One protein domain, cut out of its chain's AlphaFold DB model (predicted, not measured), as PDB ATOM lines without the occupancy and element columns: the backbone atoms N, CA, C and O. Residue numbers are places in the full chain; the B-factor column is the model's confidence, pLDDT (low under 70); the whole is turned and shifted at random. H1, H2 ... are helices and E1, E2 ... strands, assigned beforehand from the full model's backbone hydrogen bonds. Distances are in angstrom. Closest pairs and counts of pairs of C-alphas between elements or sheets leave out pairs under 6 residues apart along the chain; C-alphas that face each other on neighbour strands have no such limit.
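What this domain is: This is residues 5 to 159 of the 225 residues of an uncharacterized protein of Leptospira weilii str. Ecochallenge (UniProt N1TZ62). An elongated two-lobed model: crossed helices H3, H4 and H6, with H5 and H8 beside H6, make one lobe, and a short two-strand ribbon, E1 and E2, lies in the middle. In the other, looser lobe, H2 packs by its residues 23 to 31 on the ribbon, H7 runs outward, and H1 is near both helices; residues 131 to 136 stick out free. The printed part has 155 residues, mostly helix, in the order H1 H2 H3 H4 H5 H6 E1 H7 E2 H8, and the sheet E1 - E2 is antiparallel. It is only just compact, close to loose, with a radius of gyration of the C-alphas of 17.9 A and spans of 57 by 29 by 26 A.

How they stand to each other: E1, residues 111 to 113, and E2, residues 148 to 150, are antiparallel neighbours, with N 112 and O 149 2.7 A apart and N 149 and O 112 2.8 A apart, within hydrogen-bond range. The closest C-alphas of H2, residues 14 to 31, and E2 are those of Trp 27 and Trp 148, 6.5 A apart. The hub is H6, residues 94 to 108. With residues 99 to 104 alone it touches H3, residues 41 to 51, about perpendicular at 78 degrees; the closest C-alphas, of Leu 48 and Met 100, are 6.2 A apart. H3 touches H4, residues 58 to 72, about perpendicular at 87 degrees, closest at C-alphas 50 and 61, 5.1 A. H5, residues 82 to 89, and H6 form a helical hairpin that only just touches, with 3 pairs of C-alphas within 8 A, closest at Ala 88 and Arg 97, 6.6 A. H6 also touches H8, residues 152 to 155, closest at C-alphas 101 and 153, 6.3 A. H7, residues 116 to 132, is close to but not clearly touching H1, residues 5 to 10, closest at C-alphas 118 and 8, 7.6 A. H2 and H7 are apart. Every O i to N i+4 pair is within hydrogen-bond range in H3, H5, H6 and H7; H2 has 12 of 14, H4 9 of 11 and H1 0 of 2, with 2 of 3 O i to N i+3 pairs in H1, and H8 is too short for an i+4 pair.

Where its parts are: H1 begins at C-alpha 5 (62.763, -15.179, -28.542). H2 is 26.8 A long, H7 23.9 A, H4 21.3 A, H6 20.8 A and H3 15.2 A. H8 ends at C-alpha 155 (38.057, -10.994, -13.720).

The domain as a whole: The C-alphas farthest apart, of Arg 55 and Lys 135, are 57.7 A apart. The printed part has no cut, and the link from H7 to E2, residues 133 to 147, is long. The mean pLDDT of the printed part is 72.1; 72 residues are under 70, among them residues 5 to 25, 128 to 147 and 149 to 159.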
ATOM      1  N   ILE A   5      63.758 -14.224 -29.098       38.38
ATOM      2  CA  ILE A   5      62.763 -15.179 -28.542       38.38
ATOM      3  C   ILE A   5      61.542 -14.444 -27.971       38.38
ATOM      4  O   ILE A   5      60.422 -14.941 -27.907       38.38
ATOM      5  N   LEU A   6      61.751 -13.184 -27.608       40.47
ATOM      6  CA  LEU A   6      60.782 -12.309 -26.990       40.47
ATOM      7  C   LEU A   6      59.997 -11.519 -28.053       40.47
ATOM      8  O   LEU A   6      59.658 -10.354 -27.859       40.47
ATOM      9  N   GLN A   7      59.667 -12.126 -29.195       38.50
ATOM     10  CA  GLN A   7      58.707 -11.515 -30.123       38.50
ATOM     11  C   GLN A   7      57.301 -11.410 -29.498       38.50
ATOM     12  O   GLN A   7      56.610 -10.435 -29.776       38.50
ATOM     13  N   ASN A   8      56.965 -12.259 -28.515       39.56
ATOM     14  CA  ASN A   8      55.806 -12.072 -27.623       39.56
ATOM     15  C   ASN A   8      56.001 -10.966 -26.561       39.56
ATOM     16  O   ASN A   8      55.052 -10.554 -25.907       39.56
ATOM     17  N   ILE A   9      57.215 -10.426 -26.397       40.44
ATOM     18  CA  ILE A   9      57.460  -9.194 -25.627       40.44
ATOM     19  C   ILE A   9      57.277  -7.948 -26.498       40.44
ATOM     20  O   ILE A   9      57.341  -6.838 -25.981       40.44
ATOM     21  N   ARG A  10      56.987  -8.051 -27.802       37.28
ATOM     22  CA  ARG A  10      56.564  -6.853 -28.550       37.28
ATOM     23  C   ARG A  10      55.293  -6.225 -27.983       37.28
ATOM     24  O   ARG A  10      55.104  -5.031 -28.182       37.28
ATOM     25  N   GLU A  11      54.497  -6.981 -27.229       41.41
ATOM     26  CA  GLU A  11      53.406  -6.414 -26.447       41.41
ATOM     27  C   GLU A  11      53.927  -5.588 -25.269       41.41
ATOM     28  O   GLU A  11      53.407  -4.515 -25.036       41.41
ATOM     29  N   PHE A  12      54.989  -5.969 -24.556       37.78
ATOM     30  CA  PHE A  12      55.505  -5.135 -23.467       37.78
ATOM     31  C   PHE A  12      56.463  -4.046 -23.973       37.78
ATOM     32  O   PHE A  12      57.495  -4.354 -24.587       37.78
ATOM     33  N   PRO A  13      56.209  -2.760 -23.651       42.44
ATOM     34  CA  PRO A  13      57.176  -1.702 -23.900       42.44
ATOM     35  C   PRO A  13      58.569  -2.113 -23.387       42.44
ATOM     36  O   PRO A  13      58.662  -2.687 -22.299       42.44
ATOM     37  N   PRO A  14      59.667  -1.819 -24.115       50.16
ATOM     38  CA  PRO A  14      61.023  -2.251 -23.758       50.16
ATOM     39  C   PRO A  14      61.451  -1.959 -22.313       50.16
ATOM     40  O   PRO A  14      62.328  -2.638 -21.785       50.16
ATOM     41  N   VAL A  15      60.818  -0.971 -21.679       48.53
ATOM     42  CA  VAL A  15      61.057  -0.577 -20.289       48.53
ATOM     43  C   VAL A  15      60.565  -1.598 -19.257       48.53
ATOM     44  O   VAL A  15      61.070  -1.571 -18.149       48.53
ATOM     45  N   PHE A  16      59.630  -2.491 -19.601       45.88
ATOM     46  CA  PHE A  16      59.034  -3.461 -18.667       45.88
ATOM     47  C   PHE A  16      59.581  -4.882 -18.824       45.88
ATOM     48  O   PHE A  16      59.126  -5.800 -18.146       45.88
ATOM     49  N   ARG A  17      60.530  -5.105 -19.742       57.22
ATOM     50  CA  ARG A  17      60.992  -6.461 -20.089       57.22
ATOM     51  C   ARG A  17      61.698  -7.151 -18.930       57.22
ATOM     52  O   ARG A  17      61.428  -8.315 -18.665       57.22
ATOM     53  N   LYS A  18      62.576  -6.424 -18.231       58.78
ATOM     54  CA  LYS A  18      63.338  -6.960 -17.093       58.78
ATOM     55  C   LYS A  18      62.429  -7.235 -15.896       58.78
ATOM     56  O   LYS A  18      62.642  -8.182 -15.150       58.78
ATOM     57  N   GLU A  19      61.418  -6.403 -15.707       56.50
ATOM     58  CA  GLU A  19      60.415  -6.512 -14.654       56.50
ATOM     59  C   GLU A  19      59.475  -7.689 -14.931       56.50
ATOM     60  O   GLU A  19      59.210  -8.479 -14.026       56.50
ATOM     61  N   ALA A  20      59.039  -7.861 -16.182       58.69
ATOM     62  CA  ALA A  20      58.248  -9.010 -16.615       58.69
ATOM     63  C   ALA A  20      59.018 -10.327 -16.445       58.69
ATOM     64  O   ALA A  20      58.469 -11.291 -15.926       58.69
ATOM     65  N   GLU A  21      60.301 -10.353 -16.807       62.94
ATOM     66  CA  GLU A  21      61.165 -11.522 -16.621       62.94
ATOM     67  C   GLU A  21      61.320 -11.895 -15.139       62.94
ATOM     68  O   GLU A  21      61.136 -13.054 -14.770       62.94
ATOM     69  N   LYS A  22      61.565 -10.912 -14.261       63.50
ATOM     70  CA  LYS A  22      61.604 -11.135 -12.804       63.50
ATOM     71  C   LYS A  22      60.294 -11.713 -12.266       63.50
ATOM     72  O   LYS A  22      60.327 -12.562 -11.378       63.50
ATOM     73  N   LEU A  23      59.155 -11.260 -12.786       64.56
ATOM     74  CA  LEU A  23      57.838 -11.759 -12.387       64.56
ATOM     75  C   LEU A  23      57.573 -13.174 -12.897       64.56
ATOM     76  O   LEU A  23      57.052 -13.999 -12.158       64.56
ATOM     77  N   TRP A  24      57.960 -13.495 -14.129       67.81
ATOM     78  CA  TRP A  24      57.823 -14.860 -14.645       67.81
ATOM     79  C   TRP A  24      58.673 -15.842 -13.852       67.81
ATOM     80  O   TRP A  24      58.179 -16.897 -13.458       67.81
ATOM     81  N   LEU A  25      59.909 -15.458 -13.529       69.06
ATOM     82  CA  LEU A  25      60.773 -16.245 -12.656       69.06
ATOM     83  C   LEU A  25      60.170 -16.420 -11.260       69.06
ATOM     84  O   LEU A  25      60.236 -17.517 -10.714       69.06
ATOM     85  N   SER A  26      59.546 -15.388 -10.683       70.88
ATOM     86  CA  SER A  26      58.905 -15.525  -9.369       70.88
ATOM     87  C   SER A  26      57.695 -16.464  -9.406       70.88
ATOM     88  O   SER A  26      57.526 -17.278  -8.494       70.88
ATOM     89  N   TRP A  27      56.889 -16.425 -10.470       75.50
ATOM     90  CA  TRP A  27      55.769 -17.355 -10.654       75.50
ATOM     91  C   TRP A  27      56.249 -18.782 -10.873       75.50
ATOM     92  O   TRP A  27      55.765 -19.687 -10.205       75.50
ATOM     93  N   TYR A  28      57.244 -18.984 -11.734       77.69
ATOM     94  CA  TYR A  28      57.854 -20.294 -11.926       77.69
ATOM     95  C   TYR A  28      58.430 -20.848 -10.618       77.69
ATOM     96  O   TYR A  28      58.157 -21.992 -10.267       77.69
ATOM     97  N   ASN A  29      59.146 -20.030  -9.844       78.75
ATOM     98  CA  ASN A  29      59.685 -20.438  -8.545       78.75
ATOM     99  C   ASN A  29      58.592 -20.814  -7.538       78.75
ATOM    100  O   ASN A  29      58.850 -21.608  -6.647       78.75
ATOM    101  N   THR A  30      57.377 -20.278  -7.687       75.69
ATOM    102  CA  THR A  30      56.224 -20.659  -6.855       75.69
ATOM    103  C   THR A  30      55.702 -22.062  -7.192       75.69
ATOM    104  O   THR A  30      54.941 -22.626  -6.408       75.69
ATOM    105  N   ILE A  31      56.055 -22.608  -8.356       82.81
ATOM    106  CA  ILE A  31      55.521 -23.863  -8.901       82.81
ATOM    107  C   ILE A  31      56.591 -24.955  -8.952       82.81
ATOM    108  O   ILE A  31      56.261 -26.134  -8.891       82.81
ATOM    109  N   ASN A  32      57.862 -24.581  -9.097       83.19
ATOM    110  CA  ASN A  32      58.948 -25.493  -9.451       83.19
ATOM    111  C   ASN A  32      59.182 -26.629  -8.436       83.19
ATOM    112  O   ASN A  32      59.704 -27.677  -8.803       83.19
ATOM    113  N   ASP A  33      58.805 -26.433  -7.177       86.75
ATOM    114  CA  ASP A  33      58.904 -27.409  -6.090       86.75
ATOM    115  C   ASP A  33      57.573 -28.114  -5.771       86.75
ATOM    116  O   ASP A  33      57.519 -28.954  -4.872       86.75
ATOM    117  N   LYS A  34      56.508 -27.808  -6.518       87.56
ATOM    118  CA  LYS A  34      55.152 -28.313  -6.282       87.56
ATOM    119  C   LYS A  34      54.723 -29.302  -7.350       87.56
ATOM    120  O   LYS A  34      55.082 -29.205  -8.524       87.56
ATOM    121  N   VAL A  35      53.850 -30.221  -6.960       90.44
ATOM    122  CA  VAL A  35      53.122 -31.056  -7.914       90.44
ATOM    123  C   VAL A  35      52.005 -30.226  -8.545       90.44
ATOM    124  O   VAL A  35      51.093 -29.749  -7.869       90.44
ATOM    125  N   VAL A  36      52.076 -30.058  -9.863       89.31
ATOM    126  CA  VAL A  36      51.050 -29.357 -10.638       89.31
ATOM    127  C   VAL A  36      49.898 -30.309 -10.949       89.31
ATOM    128  O   VAL A  36      50.098 -31.326 -11.610       89.31
ATOM    129  N   ILE A  37      48.687 -29.960 -10.515       90.31
ATOM    130  CA  ILE A  37      47.469 -30.738 -10.770       90.31
ATOM    131  C   ILE A  37      46.531 -29.925 -11.662       90.31
ATOM    132  O   ILE A  37      45.924 -28.951 -11.227       90.31
ATOM    133  N   TYR A  38      46.378 -30.343 -12.916       88.69
ATOM    134  CA  TYR A  38      45.399 -29.739 -13.815       88.69
ATOM    135  C   TYR A  38      44.014 -30.325 -13.573       88.69
ATOM    136  O   TYR A  38      43.830 -31.542 -13.578       88.69
ATOM    137  N   LEU A  39      43.035 -29.443 -13.386       89.38
ATOM    138  CA  LEU A  39      41.643 -29.810 -13.175       89.38
ATOM    139  C   LEU A  39      40.802 -29.306 -14.345       89.38
ATOM    140  O   LEU A  39      40.834 -28.121 -14.673       89.38
ATOM    141  N   ASP A  40      40.033 -30.213 -14.942       88.25
ATOM    142  CA  ASP A  40      39.001 -29.868 -15.921       88.25
ATOM    143  C   ASP A  40      37.843 -29.093 -15.260       88.25
ATOM    144  O   ASP A  40      37.637 -29.185 -14.042       88.25
ATOM    145  N   LEU A  41      37.044 -28.364 -16.047       84.50
ATOM    146  CA  LEU A  41      35.924 -27.557 -15.545       84.50
ATOM    147  C   LEU A  41      34.964 -28.388 -14.689       84.50
ATOM    148  O   LEU A  41      34.510 -27.937 -13.637       84.50
ATOM    149  N   ASN A  42      34.687 -29.627 -15.100       89.25
ATOM    150  CA  ASN A  42      33.793 -30.513 -14.360       89.25
ATOM    151  C   ASN A  42      34.312 -30.818 -12.952       89.25
ATOM    152  O   ASN A  42      33.521 -30.917 -12.015       89.25
ATOM    153  N   TYR A  43      35.631 -30.939 -12.773       92.19
ATOM    154  CA  TYR A  43      36.220 -31.110 -11.447       92.19
ATOM    155  C   TYR A  43      36.059 -29.846 -10.612       92.19
ATOM    156  O   TYR A  43      35.618 -29.951  -9.473       92.19
ATOM    157  N   TRP A  44      36.309 -28.659 -11.172       91.19
ATOM    158  CA  TRP A  44      36.056 -27.395 -10.471       91.19
ATOM    159  C   TRP A  44      34.599 -27.260 -10.017       91.19
ATOM    160  O   TRP A  44      34.345 -26.953  -8.853       91.19
ATOM    161  N   ILE A  45      33.636 -27.573 -10.890       90.12
ATOM    162  CA  ILE A  45      32.200 -27.573 -10.565       90.12
ATOM    163  C   ILE A  45      31.887 -28.575  -9.449       90.12
ATOM    164  O   ILE A  45      31.182 -28.248  -8.496       90.12
ATOM    165  N   ASN A  46      32.421 -29.790  -9.529       92.81
ATOM    166  CA  ASN A  46      32.181 -30.817  -8.520       92.81
ATOM    167  C   ASN A  46      32.809 -30.478  -7.159       92.81
ATOM    168  O   ASN A  46      32.185 -30.708  -6.121       92.81
ATOM    169  N   LEU A  47      34.004 -29.884  -7.151       94.44
ATOM    170  CA  LEU A  47      34.657 -29.373  -5.945       94.44
ATOM    171  C   LEU A  47      33.872 -28.206  -5.337       94.44
ATOM    172  O   LEU A  47      33.688 -28.157  -4.121       94.44
ATOM    173  N   LEU A  48      33.342 -27.304  -6.166       92.62
ATOM    174  CA  LEU A  48      32.463 -26.234  -5.709       92.62
ATOM    175  C   LEU A  48      31.177 -26.797  -5.091       92.62
ATOM    176  O   LEU A  48      30.785 -26.388  -4.000       92.62
ATOM    177  N   ASN A  49      30.561 -27.794  -5.729       93.12
ATOM    178  CA  ASN A  49      29.383 -28.468  -5.188       93.12
ATOM    179  C   ASN A  49      29.676 -29.127  -3.831       93.12
ATOM    180  O   ASN A  49      28.842 -29.073  -2.924       93.12
ATOM    181  N   ALA A  50      30.866 -29.717  -3.668       95.19
ATOM    182  CA  ALA A  50      31.331 -30.263  -2.394       95.19
ATOM    183  C   ALA A  50      31.500 -29.174  -1.325       95.19
ATOM    184  O   ALA A  50      31.044 -29.349  -0.194       95.19
ATOM    185  N   ARG A  51      32.086 -28.027  -1.689       94.75
ATOM    186  CA  ARG A  51      32.260 -26.864  -0.804       94.75
ATOM    187  C   ARG A  51      30.923 -26.295  -0.331       94.75
ATOM    188  O   ARG A  51      30.749 -26.056   0.861       94.75
ATOM    189  N   LEU A  52      29.975 -26.131  -1.250       92.88
ATOM    190  CA  LEU A  52      28.641 -25.594  -0.972       92.88
ATOM    191  C   LEU A  52      27.689 -26.623  -0.342       92.88
ATOM    192  O   LEU A  52      26.574 -26.267   0.031       92.88
ATOM    193  N   LYS A  53      28.116 -27.886  -0.196       92.19
ATOM    194  CA  LYS A  53      27.308 -28.997   0.339       92.19
ATOM    195  C   LYS A  53      25.993 -29.197  -0.427       92.19
ATOM    196  O   LYS A  53      24.955 -29.504   0.159       92.19
ATOM    197  N   VAL A  54      26.039 -29.020  -1.746       89.44
ATOM    198  CA  VAL A  54      24.889 -29.200  -2.646       89.44
ATOM    199  C   VAL A  54      24.957 -30.548  -3.374       89.44
ATOM    200  O   VAL A  54      25.856 -31.364  -3.153       89.44
ATOM    201  N   ARG A  55      23.954 -30.832  -4.217       80.50
ATOM    202  CA  ARG A  55      23.743 -32.137  -4.866       80.50
ATOM    203  C   ARG A  55      25.024 -32.670  -5.531       80.50
ATOM    204  O   ARG A  55      25.699 -31.949  -6.252       80.50
ATOM    205  N   ASN A  56      25.317 -33.955  -5.309       78.62
ATOM    206  CA  ASN A  56      26.527 -34.676  -5.751       78.62
ATOM    207  C   ASN A  56      27.864 -34.226  -5.122       78.62
ATOM    208  O   ASN A  56      28.882 -34.861  -5.397       78.62
ATOM    209  N   GLY A  57      27.872 -33.224  -4.234       80.75
ATOM    210  CA  GLY A  57      29.082 -32.718  -3.582       80.75
ATOM    211  C   GLY A  57      29.764 -33.705  -2.628       80.75
ATOM    212  O   GLY A  57      30.987 -33.745  -2.565       80.75
ATOM    213  N   GLU A  58      29.005 -34.570  -1.943       86.88
ATOM    214  CA  GLU A  58      29.574 -35.543  -0.989       86.88
ATOM    215  C   GLU A  58      30.611 -36.476  -1.636       86.88
ATOM    216  O   GLU A  58      31.609 -36.811  -1.007       86.88
ATOM    217  N   LYS A  59      30.447 -36.818  -2.923       90.44
ATOM    218  CA  LYS A  59      31.406 -37.669  -3.654       90.44
ATOM    219  C   LYS A  59      32.784 -37.026  -3.826       90.44
ATOM    220  O   LYS A  59      33.766 -37.737  -3.989       90.44
ATOM    221  N   PHE A  60      32.849 -35.696  -3.822       94.19
ATOM    222  CA  PHE A  60      34.077 -34.930  -4.049       94.19
ATOM    223  C   PHE A  60      34.601 -34.269  -2.776       94.19
ATOM    224  O   PHE A  60      35.617 -33.581  -2.817       94.19
ATOM    225  N   LYS A  61      33.941 -34.488  -1.638       94.25
ATOM    226  CA  LYS A  61      34.321 -33.908  -0.351       94.25
ATOM    227  C   LYS A  61      35.707 -34.354   0.099       94.25
ATOM    228  O   LYS A  61      36.503 -33.516   0.503       94.25
ATOM    229  N   GLU A  62      36.005 -35.647  -0.009       93.50
ATOM    230  CA  GLU A  62      37.325 -36.185   0.345       93.50
ATOM    231  C   GLU A  62      38.419 -35.621  -0.564       93.50
ATOM    232  O   GLU A  62      39.459 -35.188  -0.077       93.50
ATOM    233  N   ILE A  63      38.151 -35.531  -1.871       95.25
ATOM    234  CA  ILE A  63      39.081 -34.943  -2.845       95.25
ATOM    235  C   ILE A  63      39.314 -33.460  -2.534       95.25
ATOM    236  O   ILE A  63      40.456 -33.012  -2.520       95.25
ATOM    237  N   LEU A  64      38.255 -32.697  -2.250       96.12
ATOM    238  CA  LEU A  64      38.368 -31.288  -1.884       96.12
ATOM    239  C   LEU A  64      39.223 -31.106  -0.626       96.12
ATOM    240  O   LEU A  64      40.118 -30.267  -0.625       96.12
ATOM    241  N   LEU A  65      38.971 -31.890   0.427       95.88
ATOM    242  CA  LEU A  65      39.750 -31.823   1.667       95.88
ATOM    243  C   LEU A  65      41.220 -32.162   1.419       95.88
ATOM    244  O   LEU A  65      42.090 -31.395   1.824       95.88
ATOM    245  N   PHE A  66      41.490 -33.238   0.679       96.12
ATOM    246  CA  PHE A  66      42.846 -33.627   0.308       96.12
ATOM    247  C   PHE A  66      43.582 -32.511  -0.444       96.12
ATOM    248  O   PHE A  66      44.707 -32.168  -0.086       96.12
ATOM    249  N   LEU A  67      42.951 -31.910  -1.461       95.19
ATOM    250  CA  LEU A  67      43.563 -30.829  -2.237       95.19
ATOM    251  C   LEU A  67      43.847 -29.601  -1.364       95.19
ATOM    252  O   LEU A  67      44.921 -29.014  -1.468       95.19
ATOM    253  N   LEU A  68      42.926 -29.227  -0.473       95.75
ATOM    254  CA  LEU A  68      43.121 -28.091   0.430       95.75
ATOM    255  C   LEU A  68      44.247 -28.341   1.439       95.75
ATOM    256  O   LEU A  68      45.067 -27.452   1.676       95.75
ATOM    257  N   GLU A  69      44.329 -29.543   2.007       95.94
ATOM    258  CA  GLU A  69      45.397 -29.929   2.932       95.94
ATOM    259  C   GLU A  69      46.757 -29.991   2.233       95.94
ATOM    260  O   GLU A  69      47.730 -29.406   2.719       95.94
ATOM    261  N   ALA A  70      46.822 -30.621   1.058       94.38
ATOM    262  CA  ALA A  70      48.039 -30.695   0.259       94.38
ATOM    263  C   ALA A  70      48.504 -29.307  -0.202       94.38
ATOM    264  O   ALA A  70      49.703 -29.011  -0.163       94.38
ATOM    265  N   LYS A  71      47.567 -28.424  -0.580       93.50
ATOM    266  CA  LYS A  71      47.864 -27.029  -0.927       93.50
ATOM    267  C   LYS A  71      48.382 -26.261   0.282       93.50
ATOM    268  O   LYS A  71      49.376 -25.548   0.175       93.50
ATOM    269  N   LYS A  72      47.751 -26.419   1.448       93.50
ATOM    270  CA  LYS A  72      48.179 -25.772   2.700       93.50
ATOM    271  C   LYS A  72      49.576 -26.223   3.135       93.50
ATOM    272  O   LYS A  72      50.329 -25.419   3.672       93.50
ATOM    273  N   ALA A  73      49.925 -27.479   2.878       93.50
ATOM    274  CA  ALA A  73      51.265 -28.016   3.097       93.50
ATOM    275  C   ALA A  73      52.297 -27.550   2.047       93.50
ATOM    276  O   ALA A  73      53.470 -27.892   2.164       93.50
ATOM    277  N   GLY A  74      51.880 -26.795   1.024       91.44
ATOM    278  CA  GLY A  74      52.748 -26.313  -0.048       91.44
ATOM    279  C   GLY A  74      53.174 -27.392  -1.045       91.44
ATOM    280  O   GLY A  74      54.093 -27.151  -1.812       91.44
ATOM    281  N   MET A  75      52.529 -28.565  -1.047       93.00
ATOM    282  CA  MET A  75      52.942 -29.711  -1.871       93.00
ATOM    283  C   MET A  75      52.406 -29.654  -3.303       93.00
ATOM    284  O   MET A  75      53.000 -30.238  -4.208       93.00
ATOM    285  N   ILE A  76      51.264 -28.994  -3.506       93.44
ATOM    286  CA  ILE A  76      50.575 -28.953  -4.797       93.44
ATOM    287  C   ILE A  76      50.226 -27.526  -5.208       93.44
ATOM    288  O   ILE A  76      50.142 -26.623  -4.373       93.44
ATOM    289  N   ILE A  77      49.939 -27.361  -6.495       90.75
ATOM    290  CA  ILE A  77      49.233 -26.205  -7.040       90.75
ATOM    291  C   ILE A  77      48.251 -26.668  -8.118       90.75
ATOM    292  O   ILE A  77      48.589 -27.526  -8.937       90.75
ATOM    293  N   CYS A  78      47.046 -26.099  -8.131       91.44
ATOM    294  CA  CYS A  78      46.033 -26.374  -9.148       91.44
ATOM    295  C   CYS A  78      45.854 -25.142 -10.047       91.44
ATOM    296  O   CYS A  78      44.964 -24.329  -9.789       91.44
ATOM    297  N   PRO A  79      46.709 -24.944 -11.066       86.56
ATOM    298  CA  PRO A  79      46.643 -23.761 -11.912       86.56
ATOM    299  C   PRO A  79      45.354 -23.728 -12.735       86.56
ATOM    300  O   PRO A  79      44.831 -24.760 -13.160       86.56
ATOM    301  N   VAL A  80      44.875 -22.516 -13.015       81.38
ATOM    302  CA  VAL A  80      43.663 -22.292 -13.818       81.38
ATOM    303  C   VAL A  80      44.038 -21.846 -15.229       81.38
ATOM    304  O   VAL A  80      44.935 -21.028 -15.412       81.38
ATOM    305  N   SER A  81      43.368 -22.361 -16.257       74.62
ATOM    306  CA  SER A  81      43.576 -21.894 -17.631       74.62
ATOM    307  C   SER A  81      42.668 -20.708 -17.967       74.62
ATOM    308  O   SER A  81      41.593 -20.539 -17.389       74.62
ATOM    309  N   GLY A  82      43.071 -19.896 -18.949       67.50
ATOM    310  CA  GLY A  82      42.228 -18.804 -19.449       67.50
ATOM    311  C   GLY A  82      40.860 -19.274 -19.967       67.50
ATOM    312  O   GLY A  82      39.870 -18.580 -19.764       67.50
ATOM    313  N   VAL A  83      40.794 -20.471 -20.563       68.81
ATOM    314  CA  VAL A  83      39.547 -21.077 -21.067       68.81
ATOM    315  C   VAL A  83      38.597 -21.414 -19.915       68.81
ATOM    316  O   VAL A  83      37.430 -21.039 -19.958       68.81
ATOM    317  N   LEU A  84      39.110 -22.021 -18.839       71.81
ATOM    318  CA  LEU A  84      38.309 -22.347 -17.652       71.81
ATOM    319  C   LEU A  84      37.704 -21.098 -17.004       71.81
ATOM    320  O   LEU A  84      36.576 -21.128 -16.517       71.81
ATOM    321  N   LEU A  85      38.442 -19.989 -17.010       70.38
ATOM    322  CA  LEU A  85      37.957 -18.714 -16.483       70.38
ATOM    323  C   LEU A  85      36.887 -18.086 -17.367       70.38
ATOM    324  O   LEU A  85      35.942 -17.498 -16.845       70.38
ATOM    325  N   GLU A  86      37.014 -18.209 -18.687       67.25
ATOM    326  CA  GLU A  86      35.986 -17.761 -19.626       67.25
ATOM    327  C   GLU A  86      34.684 -18.547 -19.423       67.25
ATOM    328  O   GLU A  86      33.600 -17.967 -19.350       67.25
ATOM    329  N   GLU A  87      34.787 -19.865 -19.272       70.50
ATOM    330  CA  GLU A  87      33.646 -20.748 -19.028       70.50
ATOM    331  C   GLU A  87      32.997 -20.489 -17.663       70.50
ATOM    332  O   GLU A  87      31.772 -20.375 -17.578       70.50
ATOM    333  N   ALA A  88      33.794 -20.313 -16.605       69.06
ATOM    334  CA  ALA A  88      33.293 -19.913 -15.290       69.06
ATOM    335  C   ALA A  88      32.648 -18.514 -15.320       69.06
ATOM    336  O   ALA A  88      31.643 -18.277 -14.652       69.06
ATOM    337  N   GLY A  89      33.179 -17.595 -16.130       65.62
ATOM    338  CA  GLY A  89      32.667 -16.231 -16.286       65.62
ATOM    339  C   GLY A  89      31.298 -16.150 -16.961       65.62
ATOM    340  O   GLY A  89      30.532 -15.231 -16.668       65.62
ATOM    341  N   LYS A  90      30.959 -17.128 -17.810       67.19
ATOM    342  CA  LYS A  90      29.653 -17.242 -18.486       67.19
ATOM    343  C   LYS A  90      28.514 -17.662 -17.546       67.19
ATOM    344  O   LYS A  90      27.355 -17.636 -17.956       67.19
ATOM    345  N   GLN A  91      28.811 -18.044 -16.302       67.25
ATOM    346  CA  GLN A  91      27.789 -18.379 -15.312       67.25
ATOM    347  C   GLN A  91      26.967 -17.139 -14.929       67.25
ATOM    348  O   GLN A  91      27.514 -16.083 -14.603       67.25
ATOM    349  N   THR A  92      25.638 -17.276 -14.963       67.31
ATOM    350  CA  THR A  92      24.688 -16.188 -14.681       67.31
ATOM    351  C   THR A  92      24.455 -15.967 -13.189       67.31
ATOM    352  O   THR A  92      24.178 -14.842 -12.777       67.31
ATOM    353  N   ASP A  93      24.579 -17.018 -12.374       78.44
ATOM    354  CA  ASP A  93      24.435 -16.915 -10.925       78.44
ATOM    355  C   ASP A  93      25.690 -16.301 -10.290       78.44
ATOM    356  O   ASP A  93      26.759 -16.916 -10.244       78.44
ATOM    357  N   LEU A  94      25.546 -15.077  -9.781       72.31
ATOM    358  CA  LEU A  94      26.647 -14.301  -9.210       72.31
ATOM    359  C   LEU A  94      27.248 -14.962  -7.966       72.31
ATOM    360  O   LEU A  94      28.459 -14.871  -7.758       72.31
ATOM    361  N   PHE A  95      26.428 -15.634  -7.154       75.12
ATOM    362  CA  PHE A  95      26.899 -16.303  -5.943       75.12
ATOM    363  C   PHE A  95      27.802 -17.490  -6.286       75.12
ATOM    364  O   PHE A  95      28.950 -17.537  -5.845       75.12
ATOM    365  N   THR A  96      27.326 -18.405  -7.135       79.38
ATOM    366  CA  THR A  96      28.106 -19.567  -7.590       79.38
ATOM    367  C   THR A  96      29.387 -19.130  -8.293       79.38
ATOM    368  O   THR A  96      30.449 -19.699  -8.039       79.38
ATOM    369  N   ARG A  97      29.322 -18.073  -9.113       78.06
ATOM    370  CA  ARG A  97      30.497 -17.526  -9.798       78.06
ATOM    371  C   ARG A  97      31.551 -16.992  -8.822       78.06
ATOM    372  O   ARG A  97      32.736 -17.264  -9.007       78.06
ATOM    373  N   SER A  98      31.135 -16.270  -7.781       77.50
ATOM    374  CA  SER A  98      32.055 -15.752  -6.758       77.50
ATOM    375  C   SER A  98      32.679 -16.881  -5.930       77.50
ATOM    376  O   SER A  98      33.885 -16.906  -5.692       77.50
ATOM    377  N   GLU A  99      31.893 -17.887  -5.550       83.19
ATOM    378  CA  GLU A  99      32.417 -19.039  -4.808       83.19
ATOM    379  C   GLU A  99      33.362 -19.905  -5.662       83.19
ATOM    380  O   GLU A  99      34.365 -20.411  -5.146       83.19
ATOM    381  N   MET A 100      33.111 -20.012  -6.973       83.88
ATOM    382  CA  MET A 100      34.042 -20.622  -7.930       83.88
ATOM    383  C   MET A 100      35.371 -19.862  -7.984       83.88
ATOM    384  O   MET A 100      36.434 -20.472  -7.890       83.88
ATOM    385  N   SER A 101      35.311 -18.535  -8.103       79.31
ATOM    386  CA  SER A 101      36.478 -17.648  -8.139       79.31
ATOM    387  C   SER A 101      37.354 -17.809  -6.896       79.31
ATOM    388  O   SER A 101      38.560 -18.028  -7.016       79.31
ATOM    389  N   LYS A 102      36.746 -17.825  -5.703       81.88
ATOM    390  CA  LYS A 102      37.457 -18.057  -4.435       81.88
ATOM    391  C   LYS A 102      38.117 -19.430  -4.377       81.88
ATOM    392  O   LYS A 102      39.257 -19.540  -3.940       81.88
ATOM    393  N   LEU A 103      37.414 -20.481  -4.807       88.50
ATOM    394  CA  LEU A 103      37.966 -21.839  -4.855       88.50
ATOM    395  C   LEU A 103      39.157 -21.935  -5.815       88.50
ATOM    396  O   LEU A 103      40.175 -22.540  -5.479       88.50
ATOM    397  N   MET A 104      39.029 -21.325  -6.991       86.38
ATOM    398  CA  MET A 104      40.088 -21.251  -7.990       86.38
ATOM    399  C   MET A 104      41.300 -20.484  -7.468       86.38
ATOM    400  O   MET A 104      42.417 -20.979  -7.587       86.38
ATOM    401  N   ASP A 105      41.115 -19.312  -6.861       83.31
ATOM    402  CA  ASP A 105      42.221 -18.533  -6.297       83.31
ATOM    403  C   ASP A 105      42.926 -19.295  -5.165       83.31
ATOM    404  O   ASP A 105      44.152 -19.422  -5.157       83.31
ATOM    405  N   GLU A 106      42.156 -19.915  -4.270       87.56
ATOM    406  CA  GLU A 106      42.687 -20.666  -3.134       87.56
ATOM    407  C   GLU A 106      43.563 -21.850  -3.554       87.56
ATOM    408  O   GLU A 106      44.621 -22.055  -2.958       87.56
ATOM    409  N   LEU A 107      43.155 -22.626  -4.561       90.19
ATOM    410  CA  LEU A 107      43.917 -23.792  -5.019       90.19
ATOM    411  C   LEU A 107      45.028 -23.441  -6.021       90.19
ATOM    412  O   LEU A 107      45.941 -24.245  -6.215       90.19
ATOM    413  N   SER A 108      44.977 -22.257  -6.638       86.75
ATOM    414  CA  SER A 108      45.930 -21.842  -7.675       86.75
ATOM    415  C   SER A 108      46.968 -20.812  -7.224       86.75
ATOM    416  O   SER A 108      47.886 -20.527  -7.987       86.75
ATOM    417  N   ASP A 109      46.834 -20.204  -6.039       81.19
ATOM    418  CA  ASP A 109      47.614 -19.022  -5.603       81.19
ATOM    419  C   ASP A 109      47.564 -17.853  -6.610       81.19
ATOM    420  O   ASP A 109      48.463 -16.997  -6.720       81.19
ATOM    421  N   GLY A 110      46.486 -17.845  -7.386       74.31
ATOM    422  CA  GLY A 110      46.255 -16.935  -8.479       74.31
ATOM    423  C   GLY A 110      47.081 -17.194  -9.732       74.31
ATOM    424  O   GLY A 110      47.082 -16.335 -10.621       74.31
ATOM    425  N   ILE A 111      47.783 -18.325  -9.797       77.00
ATOM    426  CA  ILE A 111      48.613 -18.740 -10.920       77.00
ATOM    427  C   ILE A 111      47.777 -19.532 -11.927       77.00
ATOM    428  O   ILE A 111      47.014 -20.434 -11.594       77.00
ATOM    429  N   GLY A 112      47.944 -19.199 -13.194       77.81
ATOM    430  CA  GLY A 112      47.288 -19.849 -14.303       77.81
ATOM    431  C   GLY A 112      48.224 -20.105 -15.466       77.81
ATOM    432  O   GLY A 112      49.338 -19.576 -15.533       77.81
ATOM    433  N   LEU A 113      47.745 -20.923 -16.394       74.00
ATOM    434  CA  LEU A 113      48.395 -21.111 -17.681       74.00
ATOM    435  C   LEU A 113      48.194 -19.873 -18.545       74.00
ATOM    436  O   LEU A 113      47.083 -19.356 -18.640       74.00
ATOM    437  N   ALA A 114      49.252 -19.438 -19.222       69.94
ATOM    438  CA  ALA A 114      49.184 -18.455 -20.286       69.94
ATOM    439  C   ALA A 114      48.138 -18.862 -21.333       69.94
ATOM    440  O   ALA A 114      47.769 -20.032 -21.458       69.94
ATOM    441  N   ASN A 115      47.645 -17.880 -22.092       65.25
ATOM    442  CA  ASN A 115      46.674 -18.169 -23.135       65.25
ATOM    443  C   ASN A 115      47.239 -19.195 -24.139       65.25
ATOM    444  O   ASN A 115      48.451 -19.287 -24.357       65.25
ATOM    445  N   GLN A 116      46.341 -19.957 -24.759       64.38
ATOM    446  CA  GLN A 116      46.706 -21.023 -25.695       64.38
ATOM    447  C   GLN A 116      47.592 -20.528 -26.845       64.38
ATOM    448  O   GLN A 116      48.526 -21.212 -27.237       64.38
ATOM    449  N   PHE A 117      47.377 -19.302 -27.331       63.28
ATOM    450  CA  PHE A 117      48.190 -18.716 -28.395       63.28
ATOM    451  C   PHE A 117      49.648 -18.492 -27.971       63.28
ATOM    452  O   PHE A 117      50.558 -18.699 -28.771       63.28
ATOM    453  N   THR A 118      49.883 -18.114 -26.712       66.38
ATOM    454  CA  THR A 118      51.221 -17.919 -26.134       66.38
ATOM    455  C   THR A 118      51.945 -19.252 -26.039       66.38
ATOM    456  O   THR A 118      53.106 -19.341 -26.434       66.38
ATOM    457  N   VAL A 119      51.252 -20.280 -25.543       68.38
ATOM    458  CA  VAL A 119      51.800 -21.634 -25.421       68.38
ATOM    459  C   VAL A 119      52.110 -22.202 -26.808       68.38
ATOM    460  O   VAL A 119      53.248 -22.589 -27.050       68.38
ATOM    461  N   TYR A 120      51.174 -22.137 -27.759       66.62
ATOM    462  CA  TYR A 120      51.393 -22.625 -29.126       66.62
ATOM    463  C   TYR A 120      52.518 -21.889 -29.850       66.62
ATOM    464  O   TYR A 120      53.340 -22.515 -30.512       66.62
ATOM    465  N   SER A 121      52.599 -20.565 -29.709       65.44
ATOM    466  CA  SER A 121      53.691 -19.791 -30.311       65.44
ATOM    467  C   SER A 121      55.050 -20.214 -29.755       65.44
ATOM    468  O   SER A 121      56.021 -20.302 -30.505       65.44
ATOM    469  N   LEU A 122      55.120 -20.497 -28.450       66.88
ATOM    470  CA  LEU A 122      56.327 -20.995 -27.795       66.88
ATOM    471  C   LEU A 122      56.683 -22.412 -28.264       66.88
ATOM    472  O   LEU A 122      57.844 -22.671 -28.563       66.88
ATOM    473  N   GLU A 123      55.702 -23.308 -28.379       68.44
ATOM    474  CA  GLU A 123      55.898 -24.673 -28.884       68.44
ATOM    475  C   GLU A 123      56.392 -24.685 -30.332       68.44
ATOM    476  O   GLU A 123      57.385 -25.345 -30.634       68.44
ATOM    477  N   VAL A 124      55.761 -23.910 -31.219       70.50
ATOM    478  CA  VAL A 124      56.181 -23.770 -32.622       70.50
ATOM    479  C   VAL A 124      57.589 -23.186 -32.706       70.50
ATOM    480  O   VAL A 124      58.417 -23.689 -33.462       70.50
ATOM    481  N   TYR A 125      57.892 -22.163 -31.903       66.19
ATOM    482  CA  TYR A 125      59.234 -21.591 -31.834       66.19
ATOM    483  C   TYR A 125      60.273 -22.638 -31.417       66.19
ATOM    484  O   TYR A 125      61.320 -22.763 -32.055       66.19
ATOM    485  N   LEU A 126      59.996 -23.411 -30.368       68.25
ATOM    486  CA  LEU A 126      60.901 -24.458 -29.899       68.25
ATOM    487  C   LEU A 126      61.083 -25.556 -30.941       68.25
ATOM    488  O   LEU A 126      62.217 -25.966 -31.179       68.25
ATOM    489  N   LEU A 127      60.001 -25.980 -31.594       70.38
ATOM    490  CA  LEU A 127      60.042 -26.972 -32.663       70.38
ATOM    491  C   LEU A 127      60.931 -26.503 -33.820       70.38
ATOM    492  O   LEU A 127      61.845 -27.226 -34.204       70.38
ATOM    493  N   ILE A 128      60.723 -25.278 -34.318       65.56
ATOM    494  CA  ILE A 128      61.526 -24.699 -35.407       65.56
ATOM    495  C   ILE A 128      63.006 -24.640 -35.018       65.56
ATOM    496  O   ILE A 128      63.863 -25.026 -35.807       65.56
ATOM    497  N   ASN A 129      63.334 -24.207 -33.796       64.81
ATOM    498  CA  ASN A 129      64.733 -24.150 -33.358       64.81
ATOM    499  C   ASN A 129      65.360 -25.534 -33.173       64.81
ATOM    500  O   ASN A 129      66.547 -25.696 -33.446       64.81
ATOM    501  N   GLN A 130      64.585 -26.531 -32.746       64.69
ATOM    502  CA  GLN A 130      65.053 -27.915 -32.670       64.69
ATOM    503  C   GLN A 130      65.331 -28.501 -34.062       64.69
ATOM    504  O   GLN A 130      66.278 -29.269 -34.210       64.69
ATOM    505  N   THR A 131      64.546 -28.138 -35.081       64.31
ATOM    506  CA  THR A 131      64.688 -28.678 -36.445       64.31
ATOM    507  C   THR A 131      65.700 -27.925 -37.311       64.31
ATOM    508  O   THR A 131      66.399 -28.553 -38.103       64.31
ATOM    509  N   GLU A 132      65.811 -26.602 -37.168       57.16
ATOM    510  CA  GLU A 132      66.688 -25.747 -37.991       57.16
ATOM    511  C   GLU A 132      68.136 -25.690 -37.468       57.16
ATOM    512  O   GLU A 132      69.067 -25.379 -38.213       57.16
ATOM    513  N   LEU A 133      68.366 -26.004 -36.187       52.09
ATOM    514  CA  LEU A 133      69.670 -25.860 -35.541       52.09
ATOM    515  C   LEU A 133      70.034 -27.116 -34.736       52.09
ATOM    516  O   LEU A 133      70.022 -27.120 -33.509       52.09
ATOM    517  N   ASN A 134      70.564 -28.138 -35.418       48.44
ATOM    518  CA  ASN A 134      71.368 -29.224 -34.814       48.44
ATOM    519  C   ASN A 134      72.663 -28.726 -34.105       48.44
ATOM    520  O   ASN A 134      73.569 -29.503 -33.805       48.44
ATOM    521  N   LYS A 135      72.784 -27.419 -33.842       47.09
ATOM    522  CA  LYS A 135      73.818 -26.787 -33.027       47.09
ATOM    523  C   LYS A 135      73.136 -26.205 -31.798       47.09
ATOM    524  O   LYS A 135      72.674 -25.069 -31.808       47.09
ATOM    525  N   ILE A 136      73.068 -27.037 -30.766       47.22
ATOM    526  CA  ILE A 136      72.567 -26.727 -29.430       47.22
ATOM    527  C   ILE A 136      73.230 -25.435 -28.943       47.22
ATOM    528  O   ILE A 136      74.395 -25.425 -28.550       47.22
ATOM    529  N   SER A 137      72.477 -24.341 -28.974       47.81
ATOM    530  CA  SER A 137      72.693 -23.264 -28.024       47.81
ATOM    531  C   SER A 137      72.111 -23.739 -26.697       47.81
ATOM    532  O   SER A 137      70.934 -24.088 -26.621       47.81
ATOM    533  N   THR A 138      72.923 -23.758 -25.645       48.03
ATOM    534  CA  THR A 138      72.472 -23.971 -24.261       48.03
ATOM    535  C   THR A 138      71.557 -22.851 -23.752       48.03
ATOM    536  O   THR A 138      71.046 -22.948 -22.642       48.03
ATOM    537  N   ASP A 139      71.336 -21.807 -24.557       53.44
ATOM    538  CA  ASP A 139      70.547 -20.632 -24.198       53.44
ATOM    539  C   ASP A 139      69.075 -20.736 -24.636       53.44
ATOM    540  O   ASP A 139      68.374 -19.726 -24.600       53.44
ATOM    541  N   ILE A 140      68.584 -21.909 -25.071       51.53
ATOM    542  CA  ILE A 140      67.142 -22.099 -25.303       51.53
ATOM    543  C   ILE A 140      66.460 -22.082 -23.933       51.53
ATOM    544  O   ILE A 140      66.674 -22.996 -23.129       51.53
ATOM    545  N   PRO A 141      65.659 -21.054 -23.628       57.31
ATOM    546  CA  PRO A 141      65.147 -20.900 -22.289       57.31
ATOM    547  C   PRO A 141      64.007 -21.905 -22.063       57.31
ATOM    548  O   PRO A 141      63.237 -22.217 -22.974       57.31
ATOM    549  N   ASN A 142      63.935 -22.468 -20.854       62.78
ATOM    550  CA  ASN A 142      63.013 -23.561 -20.551       62.78
ATOM    551  C   ASN A 142      61.557 -23.086 -20.735       62.78
ATOM    552  O   ASN A 142      61.154 -22.142 -20.051       62.78
ATOM    553  N   PRO A 143      60.743 -23.727 -21.598       63.16
ATOM    554  CA  PRO A 143      59.362 -23.308 -21.835       63.16
ATOM    555  C   PRO A 143      58.527 -23.201 -20.559       63.16
ATOM    556  O   PRO A 143      57.701 -22.296 -20.435       63.16
ATOM    557  N   ASN A 144      58.800 -24.059 -19.572       64.19
ATOM    558  CA  ASN A 144      58.112 -24.046 -18.284       64.19
ATOM    559  C   ASN A 144      58.296 -22.734 -17.510       64.19
ATOM    560  O   ASN A 144      57.534 -22.480 -16.587       64.19
ATOM    561  N   HIS A 145      59.265 -21.885 -17.857       62.53
ATOM    562  CA  HIS A 145      59.454 -20.579 -17.215       62.53
ATOM    563  C   HIS A 145      58.464 -19.522 -17.720       62.53
ATOM    564  O   HIS A 145      58.227 -18.533 -17.032       62.53
ATOM    565  N   TYR A 146      57.865 -19.723 -18.897       60.03
ATOM    566  CA  TYR A 146      57.125 -18.676 -19.617       60.03
ATOM    567  C   TYR A 146      55.624 -18.928 -19.726       60.03
ATOM    568  O   TYR A 146      54.867 -18.004 -20.037       60.03
ATOM    569  N   VAL A 147      55.183 -20.159 -19.466       67.50
ATOM    570  CA  VAL A 147      53.777 -20.565 -19.593       67.50
ATOM    571  C   VAL A 147      52.921 -20.189 -18.385       67.50
ATOM    572  O   VAL A 147      51.709 -20.341 -18.447       67.50
ATOM    573  N   TRP A 148      53.503 -19.668 -17.302       70.56
ATOM    574  CA  TRP A 148      52.765 -19.301 -16.090       70.56
ATOM    575  C   TRP A 148      52.420 -17.813 -16.052       70.56
ATOM    576  O   TRP A 148      53.189 -16.958 -16.502       70.56
ATOM    577  N   ARG A 149      51.246 -17.491 -15.505       69.88
ATOM    578  CA  ARG A 149      50.718 -16.129 -15.345       69.88
ATOM    579  C   ARG A 149      50.040 -15.974 -13.991       69.88
ATOM    580  O   ARG A 149      49.357 -16.893 -13.570       69.88
ATOM    581  N   ARG A 150      50.139 -14.812 -13.342       64.56
ATOM    582  CA  ARG A 150      49.358 -14.510 -12.128       64.56
ATOM    583  C   ARG A 150      48.220 -13.529 -12.409       64.56
ATOM    584  O   ARG A 150      48.359 -12.644 -13.249       64.56
ATOM    585  N   GLY A 151      47.108 -13.672 -11.688       56.47
ATOM    586  CA  GLY A 151      45.990 -12.721 -11.698       56.47
ATOM    587  C   GLY A 151      44.892 -13.002 -12.724       56.47
ATOM    588  O   GLY A 151      44.073 -12.124 -12.977       56.47
ATOM    589  N   MET A 152      44.833 -14.204 -13.309       50.97
ATOM    590  CA  MET A 152      43.811 -14.504 -14.320       50.97
ATOM    591  C   MET A 152      42.373 -14.520 -13.756       50.97
ATOM    592  O   MET A 152      41.443 -14.097 -14.439       50.97
ATOM    593  N   HIS A 153      42.182 -14.946 -12.505       45.41
ATOM    594  CA  HIS A 153      40.867 -15.086 -11.858       45.41
ATOM    595  C   HIS A 153      40.273 -13.756 -11.357       45.41
ATOM    596  O   HIS A 153      39.071 -13.685 -11.115       45.41
ATOM    597  N   ARG A 154      41.061 -12.669 -11.273       45.12
ATOM    598  CA  ARG A 154      40.593 -11.337 -10.824       45.12
ATOM    599  C   ARG A 154      39.538 -10.699 -11.746       45.12
ATOM    600  O   ARG A 154      39.038  -9.620 -11.451       45.12
ATOM    601  N   LYS A 155      39.198 -11.351 -12.865       45.78
ATOM    602  CA  LYS A 155      38.057 -10.994 -13.720       45.78
ATOM    603  C   LYS A 155      36.709 -11.510 -13.193       45.78
ATOM    604  O   LYS A 155      35.689 -10.949 -13.576       45.78
ATOM    605  N   LEU A 156      36.684 -12.560 -12.366       37.00
ATOM    606  CA  LEU A 156      35.435 -13.170 -11.881       37.00
ATOM    607  C   LEU A 156      34.804 -12.376 -10.728       37.00
ATOM    608  O   LEU A 156      33.587 -12.182 -10.718       37.00
ATOM    609  N   ASP A 157      35.642 -11.862  -9.827       35.47
ATOM    610  CA  ASP A 157      35.284 -10.904  -8.783       35.47
ATOM    611  C   ASP A 157      36.086  -9.622  -9.033       35.47
ATOM    612  O   ASP A 157      37.255  -9.527  -8.664       35.47
ATOM    613  N   ALA A 158      35.495  -8.632  -9.700       36.44
ATOM    614  CA  ALA A 158      36.133  -7.336  -9.907       36.44
ATOM    615  C   ALA A 158      36.221  -6.550  -8.582       36.44
ATOM    616  O   ALA A 158      35.496  -5.585  -8.362       36.44
ATOM    617  N   HIS A 159      37.126  -6.955  -7.691       31.89
ATOM    618  CA  HIS A 159      37.568  -6.172  -6.544       31.89
ATOM    619  C   HIS A 159      39.100  -6.126  -6.528       31.89
ATOM    620  O   HIS A 159      39.791  -7.107  -6.262       31.89
TER     621      HIS A 159